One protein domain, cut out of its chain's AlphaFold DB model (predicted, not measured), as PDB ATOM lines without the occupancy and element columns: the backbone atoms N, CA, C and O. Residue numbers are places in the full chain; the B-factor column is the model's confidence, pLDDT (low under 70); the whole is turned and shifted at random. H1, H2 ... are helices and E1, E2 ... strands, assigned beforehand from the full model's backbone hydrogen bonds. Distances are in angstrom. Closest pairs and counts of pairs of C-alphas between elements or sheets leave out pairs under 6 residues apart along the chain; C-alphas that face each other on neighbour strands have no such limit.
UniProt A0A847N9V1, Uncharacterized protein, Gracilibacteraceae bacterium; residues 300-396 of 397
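What this domain is: This is residues 300 to 396 of the 397 residues of an uncharacterized protein of Gracilibacteraceae bacterium (UniProt A0A847N9V1). The domain is a long, strongly twisted sheet of five strands, built from hairpin after hairpin, with H1 and H2 over one face and the other face bare. E3, E4 and E5 give the sheet its length, H2 packs on the sheet, H1 sits near the turn between E3 and E4, and residues 394 to 395 of the tail come back to pair with the E5 edge. The printed part has 97 residues, with five named strands and then two named helices, E1 E2 E3 E4 E5 H1 H2. The sheet's order is E1 - E2 - E3 - E4 - E5, antiparallel throughout, and the class is mixed, helices and strands. It is compact, with a radius of gyration of the C-alphas of 13.3 A, yet elongated, spanning 44 by 26 by 23 A.

How they stand to each other: E1, residues 300 to 305, is an edge strand and forms a hairpin with E2, residues 308 to 315, at 144 degrees, with N 302 and O 310 2.9 A apart. E2 and E3, residues 318 to 330, form a hairpin at 154 degrees, with N 311 and O 323 at 2.9 A; E3 bends by 53 degrees at residue 321. E3 and E4, residues 333 to 345, form a hairpin at 161 degrees, with N 328 and O 335 at 2.9 A. E4 and E5, residues 348 to 361, the other edge strand, form a hairpin at 162 degrees, with N 343 and O 350 at 2.9 A; E5 bends by 61 degrees at residue 353. The five make a meander, each strand the antiparallel neighbour of the one before. H1, residues 366 to 372, and H2, residues 374 to 385, are on one face of the sheet, two layers in all. The closest C-alphas of H2 and E5 are those of Asn 380 and Ile 358, 5.6 A; those of H1 and E4 are Pro 366 and Phe 334, 6.5 A. H1 and H2 are close but not clearly touching, the C-alphas of Ile 370 and Ile 377 7.8 A apart, and about perpendicular at 87 degrees. In H1 and H2 every O i to N i+4 pair is within hydrogen-bond range. E1 and E5 are apart.

Where its parts are: E1 begins at C-alpha 300, (-7.316, 14.100, -41.264), and measures 14.8 A; E2 measures 22.5 A. E3 measures 36.6 A, E4 36.4 A and E5 35.5 A, E5 ending at C-alpha 361, (-16.865, 20.934, -25.841). H1 measures 10.1 A, and H2 16.5 A, ending at C-alpha 385, (1.409, 21.815, -35.222).

The domain as a whole: The two C-alphas farthest apart, those of His 331 and Asp 346, are 44.4 A apart. The printed part has no cut, and the links between its named elements are tight. Residues 360 to 361 of E5 pair in parallel with residues 394 to 395. The mean pLDDT of the printed part is 77.4; residues under 70 include 345 to 348 and 391 to 396.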
ATOM      1  N   TYR A 300      -6.065  14.846 -41.314       86.12
ATOM      2  CA  TYR A 300      -7.316  14.100 -41.264       86.12
ATOM      3  C   TYR A 300      -7.230  13.041 -40.173       86.12
ATOM      4  O   TYR A 300      -6.157  12.540 -39.851       86.12
ATOM      5  N   PHE A 301      -8.377  12.697 -39.601       86.25
ATOM      6  CA  PHE A 301      -8.471  11.615 -38.634       86.25
ATOM      7  C   PHE A 301      -8.208  10.265 -39.313       86.25
ATOM      8  O   PHE A 301      -8.874   9.928 -40.294       86.25
ATOM      9  N   GLU A 302      -7.250   9.503 -38.791       86.31
ATOM     10  CA  GLU A 302      -6.899   8.177 -39.298       86.31
ATOM     11  C   GLU A 302      -7.579   7.080 -38.474       86.31
ATOM     12  O   GLU A 302      -8.398   6.320 -38.999       86.31
ATOM     13  N   CYS A 303      -7.265   6.998 -37.181       86.19
ATOM     14  CA  CYS A 303      -7.755   5.936 -36.309       86.19
ATOM     15  C   CYS A 303      -7.656   6.298 -34.816       86.19
ATOM     16  O   CYS A 303      -7.146   7.353 -34.432       86.19
ATOM     17  N   ILE A 304      -8.168   5.394 -33.972       86.19
ATOM     18  CA  ILE A 304      -7.920   5.394 -32.527       86.19
ATOM     19  C   ILE A 304      -7.013   4.207 -32.211       86.19
ATOM     20  O   ILE A 304      -7.395   3.067 -32.477       86.19
ATOM     21  N   GLU A 305      -5.855   4.471 -31.618       85.50
ATOM     22  CA  GLU A 305      -4.874   3.456 -31.223       85.50
ATOM     23  C   GLU A 305      -4.295   3.818 -29.850       85.50
ATOM     24  O   GLU A 305      -4.019   4.984 -29.584       85.50
ATOM     25  N   ASP A 306      -4.177   2.845 -28.941       78.75
ATOM     26  CA  ASP A 306      -3.619   3.026 -27.590       78.75
ATOM     27  C   ASP A 306      -4.181   4.225 -26.789       78.75
ATOM     28  O   ASP A 306      -3.469   4.883 -26.033       78.75
ATOM     29  N   ASN A 307      -5.488   4.489 -26.923       80.62
ATOM     30  CA  ASN A 307      -6.215   5.638 -26.349       80.62
ATOM     31  C   ASN A 307      -5.848   7.018 -26.931       80.62
ATOM     32  O   ASN A 307      -6.266   8.040 -26.381       80.62
ATOM     33  N   TYR A 308      -5.137   7.062 -28.056       86.12
ATOM     34  CA  TYR A 308      -4.895   8.274 -28.831       86.12
ATOM     35  C   TYR A 308      -5.800   8.328 -30.059       86.12
ATOM     36  O   TYR A 308      -5.996   7.338 -30.756       86.12
ATOM     37  N   MET A 309      -6.320   9.516 -30.351       86.62
ATOM     38  CA  MET A 309      -6.858   9.872 -31.658       86.62
ATOM     39  C   MET A 309      -5.695  10.317 -32.540       86.62
ATOM     40  O   MET A 309      -5.046  11.326 -32.245       86.62
ATOM     41  N   ILE A 310      -5.426   9.550 -33.593       88.94
ATOM     42  CA  ILE A 310      -4.319   9.793 -34.515       88.94
ATOM     43  C   ILE A 310      -4.831  10.589 -35.711       88.94
ATOM     44  O   ILE A 310      -5.801  10.206 -36.373       88.94
ATOM     45  N   PHE A 311      -4.159  11.703 -35.977       88.81
ATOM     46  CA  PHE A 311      -4.385  12.544 -37.142       88.81
ATOM     47  C   PHE A 311      -3.161  12.506 -38.040       88.81
ATOM     48  O   PHE A 311      -2.042  12.673 -37.562       88.81
ATOM     49  N   THR A 312      -3.380  12.379 -39.342       88.06
ATOM     50  CA  THR A 312      -2.303  12.220 -40.318       88.06
ATOM     51  C   THR A 312      -2.384  13.314 -41.367       88.06
ATOM     52  O   THR A 312      -3.463  13.707 -41.800       88.06
ATOM     53  N   GLY A 313      -1.229  13.858 -41.729       84.94
ATOM     54  CA  GLY A 313      -1.056  14.888 -42.735       84.94
ATOM     55  C   GLY A 313      -0.423  14.303 -43.992       84.94
ATOM     56  O   GLY A 313       0.688  13.771 -43.944       84.94
ATOM     57  N   LEU A 314      -1.114  14.421 -45.130       78.56
ATOM     58  CA  LEU A 314      -0.609  13.960 -46.427       78.56
ATOM     59  C   LEU A 314      -0.174  15.134 -47.298       78.56
ATOM     60  O   LEU A 314      -0.949  16.061 -47.530       78.56
ATOM     61  N   LYS A 315       1.019  15.030 -47.884       69.38
ATOM     62  CA  LYS A 315       1.465  15.886 -48.990       69.38
ATOM     63  C   LYS A 315       1.750  14.987 -50.189       69.38
ATOM     64  O   LYS A 315       2.475  14.003 -50.074       69.38
ATOM     65  N   GLU A 316       1.089  15.259 -51.315       68.88
ATOM     66  CA  GLU A 316       1.215  14.470 -52.557       68.88
ATOM     67  C   GLU A 316       0.983  12.950 -52.375       68.88
ATOM     68  O   GLU A 316       1.606  12.116 -53.031       68.88
ATOM     69  N   GLY A 317       0.078  12.572 -51.464       62.88
ATOM     70  CA  GLY A 317      -0.266  11.170 -51.192       62.88
ATOM     71  C   GLY A 317       0.756  10.403 -50.346       62.88
ATOM     72  O   GLY A 317       0.587   9.201 -50.150       62.88
ATOM     73  N   LYS A 318       1.788  11.076 -49.824       71.00
ATOM     74  CA  LYS A 318       2.723  10.529 -48.834       71.00
ATOM     75  C   LYS A 318       2.459  11.135 -47.465       71.00
ATOM     76  O   LYS A 318       2.132  12.315 -47.353       71.00
ATOM     77  N   GLU A 319       2.606  10.309 -46.440       73.69
ATOM     78  CA  GLU A 319       2.551  10.743 -45.050       73.69
ATOM     79  C   GLU A 319       3.751  11.638 -44.757       73.69
ATOM     80  O   GLU A 319       4.893  11.228 -44.966       73.69
ATOM     81  N   VAL A 320       3.476  12.866 -44.325       81.56
ATOM     82  CA  VAL A 320       4.515  13.835 -43.952       81.56
ATOM     83  C   VAL A 320       4.337  14.377 -42.536       81.56
ATOM     84  O   VAL A 320       5.232  15.050 -42.035       81.56
ATOM     85  N   ALA A 321       3.207  14.094 -41.881       85.06
ATOM     86  CA  ALA A 321       2.981  14.483 -40.496       85.06
ATOM     87  C   ALA A 321       2.018  13.530 -39.774       85.06
ATOM     88  O   ALA A 321       1.067  13.040 -40.384       85.06
ATOM     89  N   LYS A 322       2.213  13.332 -38.468       88.38
ATOM     90  CA  LYS A 322       1.287  12.627 -37.567       88.38
ATOM     91  C   LYS A 322       1.111  13.392 -36.266       88.38
ATOM     92  O   LYS A 322       2.073  13.913 -35.731       88.38
ATOM     93  N   ALA A 323      -0.099  13.445 -35.733       89.75
ATOM     94  CA  ALA A 323      -0.402  14.086 -34.460       89.75
ATOM     95  C   ALA A 323      -1.228  13.147 -33.583       89.75
ATOM     96  O   ALA A 323      -2.189  12.528 -34.042       89.75
ATOM     97  N   TYR A 324      -0.856  13.061 -32.310       90.62
ATOM     98  CA  TYR A 324      -1.446  12.146 -31.342       90.62
ATOM     99  C   TYR A 324      -2.190  12.955 -30.291       90.62
ATOM    100  O   TYR A 324      -1.585  13.727 -29.540       90.62
ATOM    101  N   CYS A 325      -3.508  12.774 -30.243       89.25
ATOM    102  CA  CYS A 325      -4.375  13.508 -29.334       89.25
ATOM    103  C   CYS A 325      -5.015  12.591 -28.289       89.25
ATOM    104  O   CYS A 325      -5.529  11.531 -28.633       89.25
ATOM    105  N   THR A 326      -5.042  12.996 -27.023       89.25
ATOM    106  CA  THR A 326      -5.820  12.346 -25.965       89.25
ATOM    107  C   THR A 326      -7.233  12.914 -25.896       89.25
ATOM    108  O   THR A 326      -7.512  14.025 -26.354       89.25
ATOM    109  N   PHE A 327      -8.135  12.118 -25.326       84.50
ATOM    110  CA  PHE A 327      -9.531  12.465 -25.107       84.50
ATOM    111  C   PHE A 327      -9.863  12.322 -23.619       84.50
ATOM    112  O   PHE A 327      -9.888  11.206 -23.097       84.50
ATOM    113  N   ASP A 328     -10.158  13.445 -22.964       81.38
ATOM    114  CA  ASP A 328     -10.536  13.508 -21.554       81.38
ATOM    115  C   ASP A 328     -12.011  13.915 -21.430       81.38
ATOM    116  O   ASP A 328     -12.406  15.020 -21.805       81.38
ATOM    117  N   ALA A 329     -12.856  13.027 -20.899       75.19
ATOM    118  CA  ALA A 329     -14.290  13.276 -20.734       75.19
ATOM    119  C   ALA A 329     -14.675  13.532 -19.270       75.19
ATOM    120  O   ALA A 329     -14.304  12.777 -18.375       75.19
ATOM    121  N   ASN A 330     -15.516  14.546 -19.054       69.94
ATOM    122  CA  ASN A 330     -16.140  14.893 -17.778       69.94
ATOM    123  C   ASN A 330     -17.675  14.793 -17.871       69.94
ATOM    124  O   ASN A 330     -18.252  14.633 -18.942       69.94
ATOM    125  N   HIS A 331     -18.372  14.934 -16.738       63.53
ATOM    126  CA  HIS A 331     -19.835  14.777 -16.660       63.53
ATOM    127  C   HIS A 331     -20.663  15.736 -17.539       63.53
ATOM    128  O   HIS A 331     -21.842  15.469 -17.758       63.53
ATOM    129  N   SER A 332     -20.086  16.843 -18.017       62.78
ATOM    130  CA  SER A 332     -20.781  17.843 -18.840       62.78
ATOM    131  C   SER A 332     -20.110  18.116 -20.188       62.78
ATOM    132  O   SER A 332     -20.625  18.905 -20.970       62.78
ATOM    133  N   GLY A 333     -18.976  17.486 -20.492       74.31
ATOM    134  CA  GLY A 333     -18.203  17.843 -21.674       74.31
ATOM    135  C   GLY A 333     -16.943  17.017 -21.847       74.31
ATOM    136  O   GLY A 333     -16.688  16.091 -21.080       74.31
ATOM    137  N   PHE A 334     -16.151  17.358 -22.853       78.69
ATOM    138  CA  PHE A 334     -14.887  16.695 -23.138       78.69
ATOM    139  C   PHE A 334     -13.831  17.682 -23.632       78.69
ATOM    140  O   PHE A 334     -14.153  18.733 -24.194       78.69
ATOM    141  N   GLU A 335     -12.574  17.319 -23.420       83.56
ATOM    142  CA  GLU A 335     -11.393  18.018 -23.904       83.56
ATOM    143  C   GLU A 335     -10.569  17.078 -24.790       83.56
ATOM    144  O   GLU A 335     -10.393  15.898 -24.485       83.56
ATOM    145  N   ILE A 336     -10.077  17.613 -25.905       85.25
ATOM    146  CA  ILE A 336      -9.107  16.958 -26.779       85.25
ATOM    147  C   ILE A 336      -7.797  17.715 -26.658       85.25
ATOM    148  O   ILE A 336      -7.774  18.927 -26.885       85.25
ATOM    149  N   LYS A 337      -6.710  17.006 -26.360       87.44
ATOM    150  CA  LYS A 337      -5.370  17.591 -26.259       87.44
ATOM    151  C   LYS A 337      -4.401  16.860 -27.165       87.44
ATOM    152  O   LYS A 337      -4.340  15.641 -27.123       87.44
ATOM    153  N   MET A 338      -3.630  17.583 -27.962       89.81
ATOM    154  CA  MET A 338      -2.466  17.035 -28.647       89.81
ATOM    155  C   MET A 338      -1.349  16.872 -27.623       89.81
ATOM    156  O   MET A 338      -1.114  17.799 -26.858       89.81
ATOM    157  N   VAL A 339      -0.704  15.706 -27.589       89.31
ATOM    158  CA  VAL A 339       0.375  15.389 -26.630       89.31
ATOM    159  C   VAL A 339       1.728  15.287 -27.329       89.31
ATOM    160  O   VAL A 339       2.767  15.586 -26.746       89.31
ATOM    161  N   LYS A 340       1.724  14.860 -28.595       88.31
ATOM    162  CA  LYS A 340       2.914  14.816 -29.443       88.31
ATOM    163  C   LYS A 340       2.537  14.868 -30.919       88.31
ATOM    164  O   LYS A 340       1.433  14.460 -31.294       88.31
ATOM    165  N   TYR A 341       3.472  15.306 -31.751       87.81
ATOM    166  CA  TYR A 341       3.379  15.208 -33.202       87.81
ATOM    167  C   TYR A 341       4.733  14.842 -33.818       87.81
ATOM    168  O   TYR A 341       5.786  15.013 -33.209       87.81
ATOM    169  N   GLU A 342       4.683  14.293 -35.023       84.25
ATOM    170  CA  GLU A 342       5.816  13.843 -35.818       84.25
ATOM    171  C   GLU A 342       5.760  14.556 -37.170       84.25
ATOM    172  O   GLU A 342       4.709  14.555 -37.816       84.25
ATOM    173  N   LEU A 343       6.868  15.160 -37.596       80.56
ATOM    174  CA  LEU A 343       7.029  15.758 -38.922       80.56
ATOM    175  C   LEU A 343       8.112  14.998 -39.682       80.56
ATOM    176  O   LEU A 343       9.201  14.762 -39.163       80.56
ATOM    177  N   ILE A 344       7.815  14.606 -40.918       73.56
ATOM    178  CA  ILE A 344       8.774  13.949 -41.805       73.56
ATOM    179  C   ILE A 344       9.277  15.004 -42.788       73.56
ATOM    180  O   ILE A 344       8.634  15.280 -43.803       73.56
ATOM    181  N   ILE A 345      10.437  15.575 -42.477       64.44
ATOM    182  CA  ILE A 345      11.114  16.587 -43.294       64.44
ATOM    183  C   ILE A 345      12.338  15.912 -43.915       64.44
ATOM    184  O   ILE A 345      13.157  15.320 -43.213       64.44
ATOM    185  N   ASP A 346      12.427  15.908 -45.246       56.25
ATOM    186  CA  ASP A 346      13.542  15.310 -46.002       56.25
ATOM    187  C   ASP A 346      13.901  13.855 -45.612       56.25
ATOM    188  O   ASP A 346      15.046  13.413 -45.721       56.25
ATOM    189  N   GLY A 347      12.906  13.072 -45.176       57.97
ATOM    190  CA  GLY A 347      13.072  11.665 -44.783       57.97
ATOM    191  C   GLY A 347      13.579  11.447 -43.352       57.97
ATOM    192  O   GLY A 347      13.791  10.299 -42.957       57.97
ATOM    193  N   VAL A 348      13.739  12.516 -42.571       61.62
ATOM    194  CA  VAL A 348      14.036  12.475 -41.136       61.62
ATOM    195  C   VAL A 348      12.741  12.735 -40.367       61.62
ATOM    196  O   VAL A 348      12.030  13.690 -40.662       61.62
ATOM    197  N   SER A 349      12.417  11.861 -39.408       71.94
ATOM    198  CA  SER A 349      11.272  12.060 -38.512       71.94
ATOM    199  C   SER A 349      11.710  12.885 -37.306       71.94
ATOM    200  O   SER A 349      12.555  12.441 -36.521       71.94
ATOM    201  N   GLU A 350      11.157  14.086 -37.183       78.44
ATOM    202  CA  GLU A 350      11.278  14.931 -36.004       78.44
ATOM    203  C   GLU A 350      10.053  14.721 -35.112       78.44
ATOM    204  O   GLU A 350       8.917  14.917 -35.542       78.44
ATOM    205  N   VAL A 351      10.292  14.296 -33.870       82.62
ATOM    206  CA  VAL A 351       9.243  14.048 -32.876       82.62
ATOM    207  C   VAL A 351       9.249  15.183 -31.867       82.62
ATOM    208  O   VAL A 351      10.258  15.412 -31.197       82.62
ATOM    209  N   VAL A 352       8.111  15.856 -31.727       80.00
ATOM    210  CA  VAL A 352       7.919  16.949 -30.774       80.00
ATOM    211  C   VAL A 352       6.861  16.540 -29.754       80.00
ATOM    212  O   VAL A 352       5.718  16.240 -30.106       80.00
ATOM    213  N   GLU A 353       7.245  16.518 -28.478       81.94
ATOM    214  CA  GLU A 353       6.342  16.279 -27.348       81.94
ATOM    215  C   GLU A 353       5.895  17.623 -26.767       81.94
ATOM    216  O   GLU A 353       6.682  18.347 -26.154       81.94
ATOM    217  N   GLU A 354       4.631  17.973 -26.984       77.81
ATOM    218  CA  GLU A 354       4.057  19.242 -26.552       77.81
ATOM    219  C   GLU A 354       2.557  19.069 -26.287       77.81
ATOM    220  O   GLU A 354       1.820  18.575 -27.143       77.81
ATOM    221  N   GLU A 355       2.103  19.483 -25.099       78.94
ATOM    222  CA  GLU A 355       0.691  19.411 -24.718       78.94
ATOM    223  C   GLU A 355      -0.043  20.691 -25.150       78.94
ATOM    224  O   GLU A 355       0.188  21.767 -24.597       78.94
ATOM    225  N   LYS A 356      -0.953  20.583 -26.128       84.00
ATOM    226  CA  LYS A 356      -1.822  21.688 -26.579       84.00
ATOM    227  C   LYS A 356      -3.281  21.262 -26.604       84.00
ATOM    228  O   LYS A 356      -3.628  20.253 -27.210       84.00
ATOM    229  N   THR A 357      -4.164  22.062 -26.014       82.81
ATOM    230  CA  THR A 357      -5.611  21.855 -26.146       82.81
ATOM    231  C   THR A 357      -6.042  22.104 -27.595       82.81
ATOM    232  O   THR A 357      -5.756  23.151 -28.160       82.81
ATOM    233  N   ILE A 358      -6.757  21.154 -28.192       84.75
ATOM    234  CA  ILE A 358      -7.260  21.215 -29.574       84.75
ATOM    235  C   ILE A 358      -8.746  21.572 -29.607       84.75
ATOM    236  O   ILE A 358      -9.187  22.325 -30.474       84.75
ATOM    237  N   ALA A 359      -9.530  21.038 -28.667       82.62
ATOM    238  CA  ALA A 359     -10.958  21.316 -28.566       82.62
ATOM    239  C   ALA A 359     -11.462  21.143 -27.131       82.62
ATOM    240  O   ALA A 359     -11.074  20.208 -26.436       82.62
ATOM    241  N   MET A 360     -12.383  22.009 -26.719       77.69
ATOM    242  CA  MET A 360     -13.184  21.893 -25.503       77.69
ATOM    243  C   MET A 360     -14.658  21.989 -25.882       77.69
ATOM    244  O   MET A 360     -15.082  22.925 -26.561       77.69
ATOM    245  N   VAL A 361     -15.460  21.029 -25.440       72.06
ATOM    246  CA  VAL A 361     -16.865  20.934 -25.841       72.06
ATOM    247  C   VAL A 361     -17.732  20.635 -24.632       72.06
ATOM    248  O   VAL A 361     -17.406  19.769 -23.825       72.06
ATOM    249  N   ASN A 362     -18.861  21.331 -24.521       67.75
ATOM    250  CA  ASN A 362     -19.865  21.103 -23.484       67.75
ATOM    251  C   ASN A 362     -21.047  20.347 -24.112       67.75
ATOM    252  O   ASN A 362     -22.011  20.975 -24.541       67.75
ATOM    253  N   ALA A 363     -20.926  19.023 -24.244       63.72
ATOM    254  CA  ALA A 363     -21.912  18.177 -24.917       63.72
ATOM    255  C   ALA A 363     -22.208  16.899 -24.122       63.72
ATOM    256  O   ALA A 363     -21.305  16.255 -23.583       63.72
ATOM    257  N   TYR A 364     -23.482  16.493 -24.112       61.69
ATOM    258  CA  TYR A 364     -23.946  15.261 -23.458       61.69
ATOM    259  C   TYR A 364     -23.592  13.986 -24.246       61.69
ATOM    260  O   TYR A 364     -23.641  12.890 -23.688       61.69
ATOM    261  N   GLN A 365     -23.230  14.112 -25.531       72.44
ATOM    262  CA  GLN A 365     -22.820  13.003 -26.402       72.44
ATOM    263  C   GLN A 365     -21.455  13.287 -27.060       72.44
ATOM    264  O   GLN A 365     -21.400  13.741 -28.207       72.44
ATOM    265  N   PRO A 366     -20.337  13.000 -26.362       70.12
ATOM    266  CA  PRO A 366     -18.994  13.344 -26.829       70.12
ATOM    267  C   PRO A 366     -18.641  12.784 -28.210       70.12
ATOM    268  O   PRO A 366     -18.213  13.523 -29.087       70.12
ATOM    269  N   LEU A 367     -18.896  11.493 -28.439       72.62
ATOM    270  CA  LEU A 367     -18.526  10.818 -29.689       72.62
ATOM    271  C   LEU A 367     -19.272  11.372 -30.910       72.62
ATOM    272  O   LEU A 367     -18.656  11.590 -31.950       72.62
ATOM    273  N   LEU A 368     -20.579  11.630 -30.781       75.00
ATOM    274  CA  LEU A 368     -21.379  12.194 -31.873       75.00
ATOM    275  C   LEU A 368     -20.873  13.594 -32.242       75.00
ATOM    276  O   LEU A 368     -20.663  13.894 -33.414       75.00
ATOM    277  N   THR A 369     -20.589  14.409 -31.225       75.12
ATOM    278  CA  THR A 369     -20.111  15.782 -31.413       75.12
ATOM    279  C   THR A 369     -18.720  15.820 -32.048       75.12
ATOM    280  O   THR A 369     -18.459  16.649 -32.918       75.12
ATOM    281  N   ILE A 370     -17.831  14.892 -31.674       77.19
ATOM    282  CA  ILE A 370     -16.511  14.738 -32.307       77.19
ATOM    283  C   ILE A 370     -16.658  14.420 -33.794       77.19
ATOM    284  O   ILE A 370     -15.982  15.034 -34.616       77.19
ATOM    285  N   MET A 371     -17.552  13.496 -34.156       77.44
ATOM    286  CA  MET A 371     -17.781  13.140 -35.558       77.44
ATOM    287  C   MET A 371     -18.335  14.317 -36.370       77.44
ATOM    288  O   MET A 371     -17.850  14.578 -37.469       77.44
ATOM    289  N   GLU A 372     -19.307  15.060 -35.831       79.06
ATOM    290  CA  GLU A 372     -19.884  16.236 -36.502       79.06
ATOM    291  C   GLU A 372     -18.871  17.369 -36.693       79.06
ATOM    292  O   GLU A 372     -18.917  18.100 -37.683       79.06
ATOM    293  N   LYS A 373     -17.944  17.522 -35.746       82.00
ATOM    294  CA  LYS A 373     -16.999  18.643 -35.697       82.00
ATOM    295  C   LYS A 373     -15.577  18.229 -36.085       82.00
ATOM    296  O   LYS A 373     -14.642  19.006 -35.910       82.00
ATOM    297  N   MET A 374     -15.414  17.046 -36.682       81.19
ATOM    298  CA  MET A 374     -14.115  16.460 -37.029       81.19
ATOM    299  C   MET A 374     -13.268  17.366 -37.930       81.19
ATOM    300  O   MET A 374     -12.049  17.426 -37.783       81.19
ATOM    301  N   LEU A 375     -13.904  18.112 -38.838       78.88
ATOM    302  CA  LEU A 375     -13.214  19.043 -39.734       78.88
ATOM    303  C   LEU A 375     -12.601  20.234 -38.978       78.88
ATOM    304  O   LEU A 375     -11.491  20.657 -39.292       78.88
ATOM    305  N   ILE A 376     -13.291  20.728 -37.946       82.19
ATOM    306  CA  ILE A 376     -12.795  21.799 -37.067       82.19
ATOM    307  C   ILE A 376     -11.660  21.261 -36.195       82.19
ATOM    308  O   ILE A 376     -10.598  21.870 -36.136       82.19
ATOM    309  N   ILE A 377     -11.844  20.080 -35.594       82.56
ATOM    310  CA  ILE A 377     -10.820  19.424 -34.767       82.56
ATOM    311  C   ILE A 377      -9.541  19.199 -35.584       82.56
ATOM    312  O   ILE A 377      -8.458  19.571 -35.143       82.56
ATOM    313  N   SER A 378      -9.658  18.682 -36.809       83.69
ATOM    314  CA  SER A 378      -8.509  18.439 -37.693       83.69
ATOM    315  C   SER A 378      -7.801  19.738 -38.108       83.69
ATOM    316  O   SER A 378      -6.574  19.780 -38.191       83.69
ATOM    317  N   ASN A 379      -8.552  20.824 -38.327       81.75
ATOM    318  CA  ASN A 379      -7.957  22.132 -38.596       81.75
ATOM    319  C   ASN A 379      -7.238  22.701 -37.363       81.75
ATOM    320  O   ASN A 379      -6.152  23.257 -37.506       81.75
ATOM    321  N   ASN A 380      -7.789  22.519 -36.162       82.38
ATOM    322  CA  ASN A 380      -7.144  22.943 -34.919       82.38
ATOM    323  C   ASN A 380      -5.847  22.161 -34.662       82.38
ATOM    324  O   ASN A 380      -4.861  22.762 -34.250       82.38
ATOM    325  N   VAL A 381      -5.800  20.861 -34.985       83.19
ATOM    326  CA  VAL A 381      -4.551  20.072 -34.968       83.19
ATOM    327  C   VAL A 381      -3.518  20.673 -35.922       83.19
ATOM    328  O   VAL A 381      -2.381  20.908 -35.522       83.19
ATOM    329  N   ARG A 382      -3.908  21.004 -37.161       83.31
ATOM    330  CA  ARG A 382      -3.009  21.661 -38.127       83.31
ATOM    331  C   ARG A 382      -2.447  22.975 -37.581       83.31
ATOM    332  O   ARG A 382      -1.244  23.210 -37.685       83.31
ATOM    333  N   LEU A 383      -3.302  23.825 -37.012       79.44
ATOM    334  CA  LEU A 383      -2.890  25.100 -36.420       79.44
ATOM    335  C   LEU A 383      -1.933  24.886 -35.238       79.44
ATOM    336  O   LEU A 383      -0.891  25.534 -35.187       79.44
ATOM    337  N   ALA A 384      -2.227  23.915 -34.366       80.94
ATOM    338  CA  ALA A 384      -1.395  23.564 -33.215       80.94
ATOM    339  C   ALA A 384       0.014  23.095 -33.608       80.94
ATOM    340  O   ALA A 384       0.988  23.500 -32.970       80.94
ATOM    341  N   VAL A 385       0.125  22.272 -34.657       79.44
ATOM    342  CA  VAL A 385       1.409  21.815 -35.222       79.44
ATOM    343  C   VAL A 385       2.150  22.971 -35.905       79.44
ATOM    344  O   VAL A 385       3.370  23.039 -35.845       79.44
ATOM    345  N   SER A 386       1.423  23.932 -36.487       71.69
ATOM    346  CA  SER A 386       2.000  25.116 -37.150       71.69
ATOM    347  C   SER A 386       2.395  26.245 -36.193       71.69
ATOM    348  O   SER A 386       2.753  27.321 -36.660       71.69
ATOM    349  N   ASN A 387       2.281  26.043 -34.873       71.56
ATOM    350  CA  ASN A 387       2.437  27.094 -33.857       71.56
ATOM    351  C   ASN A 387       1.567  28.342 -34.106       71.56
ATOM    352  O   ASN A 387       1.903  29.436 -33.654       71.56
ATOM    353  N   ASN A 388       0.439  28.171 -34.795       69.50
ATOM    354  CA  ASN A 388      -0.533  29.229 -35.027       69.50
ATOM    355  C   ASN A 388      -1.607  29.202 -33.936       69.50
ATOM    356  O   ASN A 388      -1.990  28.135 -33.449       69.50
ATOM    357  N   ASP A 389      -2.126  30.379 -33.589       62.53
ATOM    358  CA  ASP A 389      -3.213  30.503 -32.619       62.53
ATOM    359  C   ASP A 389      -4.486  29.801 -33.127       62.53
ATOM    360  O   ASP A 389      -4.894  29.947 -34.282       62.53
ATOM    361  N   ILE A 390      -5.137  29.033 -32.249       71.12
ATOM    362  CA  ILE A 390      -6.445  28.431 -32.526       71.12
ATOM    363  C   ILE A 390      -7.525  29.441 -32.118       71.12
ATOM    364  O   ILE A 390      -7.699  29.750 -30.942       71.12
ATOM    365  N   GLU A 391      -8.281  29.956 -33.084       59.75
ATOM    366  CA  GLU A 391      -9.320  30.965 -32.821       59.75
ATOM    367  C   GLU A 391     -10.587  30.372 -32.167       59.75
ATOM    368  O   GLU A 391     -11.286  31.054 -31.414       59.75
ATOM    369  N   GLU A 392     -10.873  29.084 -32.403       63.28
ATOM    370  CA  GLU A 392     -12.079  28.395 -31.925       63.28
ATOM    371  C   GLU A 392     -11.750  27.103 -31.157       63.28
ATOM    372  O   GLU A 392     -11.894  25.988 -31.659       63.28
ATOM    373  N   PHE A 393     -11.338  27.244 -29.893       59.59
ATOM    374  CA  PHE A 393     -11.178  26.099 -28.983       59.59
ATOM    375  C   PHE A 393     -12.521  25.543 -28.489       59.59
ATOM    376  O   PHE A 393     -12.643  24.345 -28.243       59.59
ATOM    377  N   VAL A 394     -13.524  26.410 -28.298       58.88
ATOM    378  CA  VAL A 394     -14.820  26.040 -27.708       58.88
ATOM    379  C   VAL A 394     -15.831  25.754 -28.805       58.88
ATOM    380  O   VAL A 394     -16.407  26.680 -29.383       58.88
ATOM    381  N   ILE A 395     -16.096  24.475 -29.054       61.44
ATOM    382  CA  ILE A 395     -17.094  24.076 -30.043       61.44
ATOM    383  C   ILE A 395     -18.470  24.121 -29.372       61.44
ATOM    384  O   ILE A 395     -18.788  23.303 -28.509       61.44
ATOM    385  N   LYS A 396     -19.270  25.128 -29.727       55.12
ATOM    386  CA  LYS A 396     -20.662  25.261 -29.270       55.12
ATOM    387  C   LYS A 396     -21.559  24.363 -30.131       55.12
ATOM    388  O   LYS A 396     -21.334  24.283 -31.344       55.12
TER     389      LYS A 396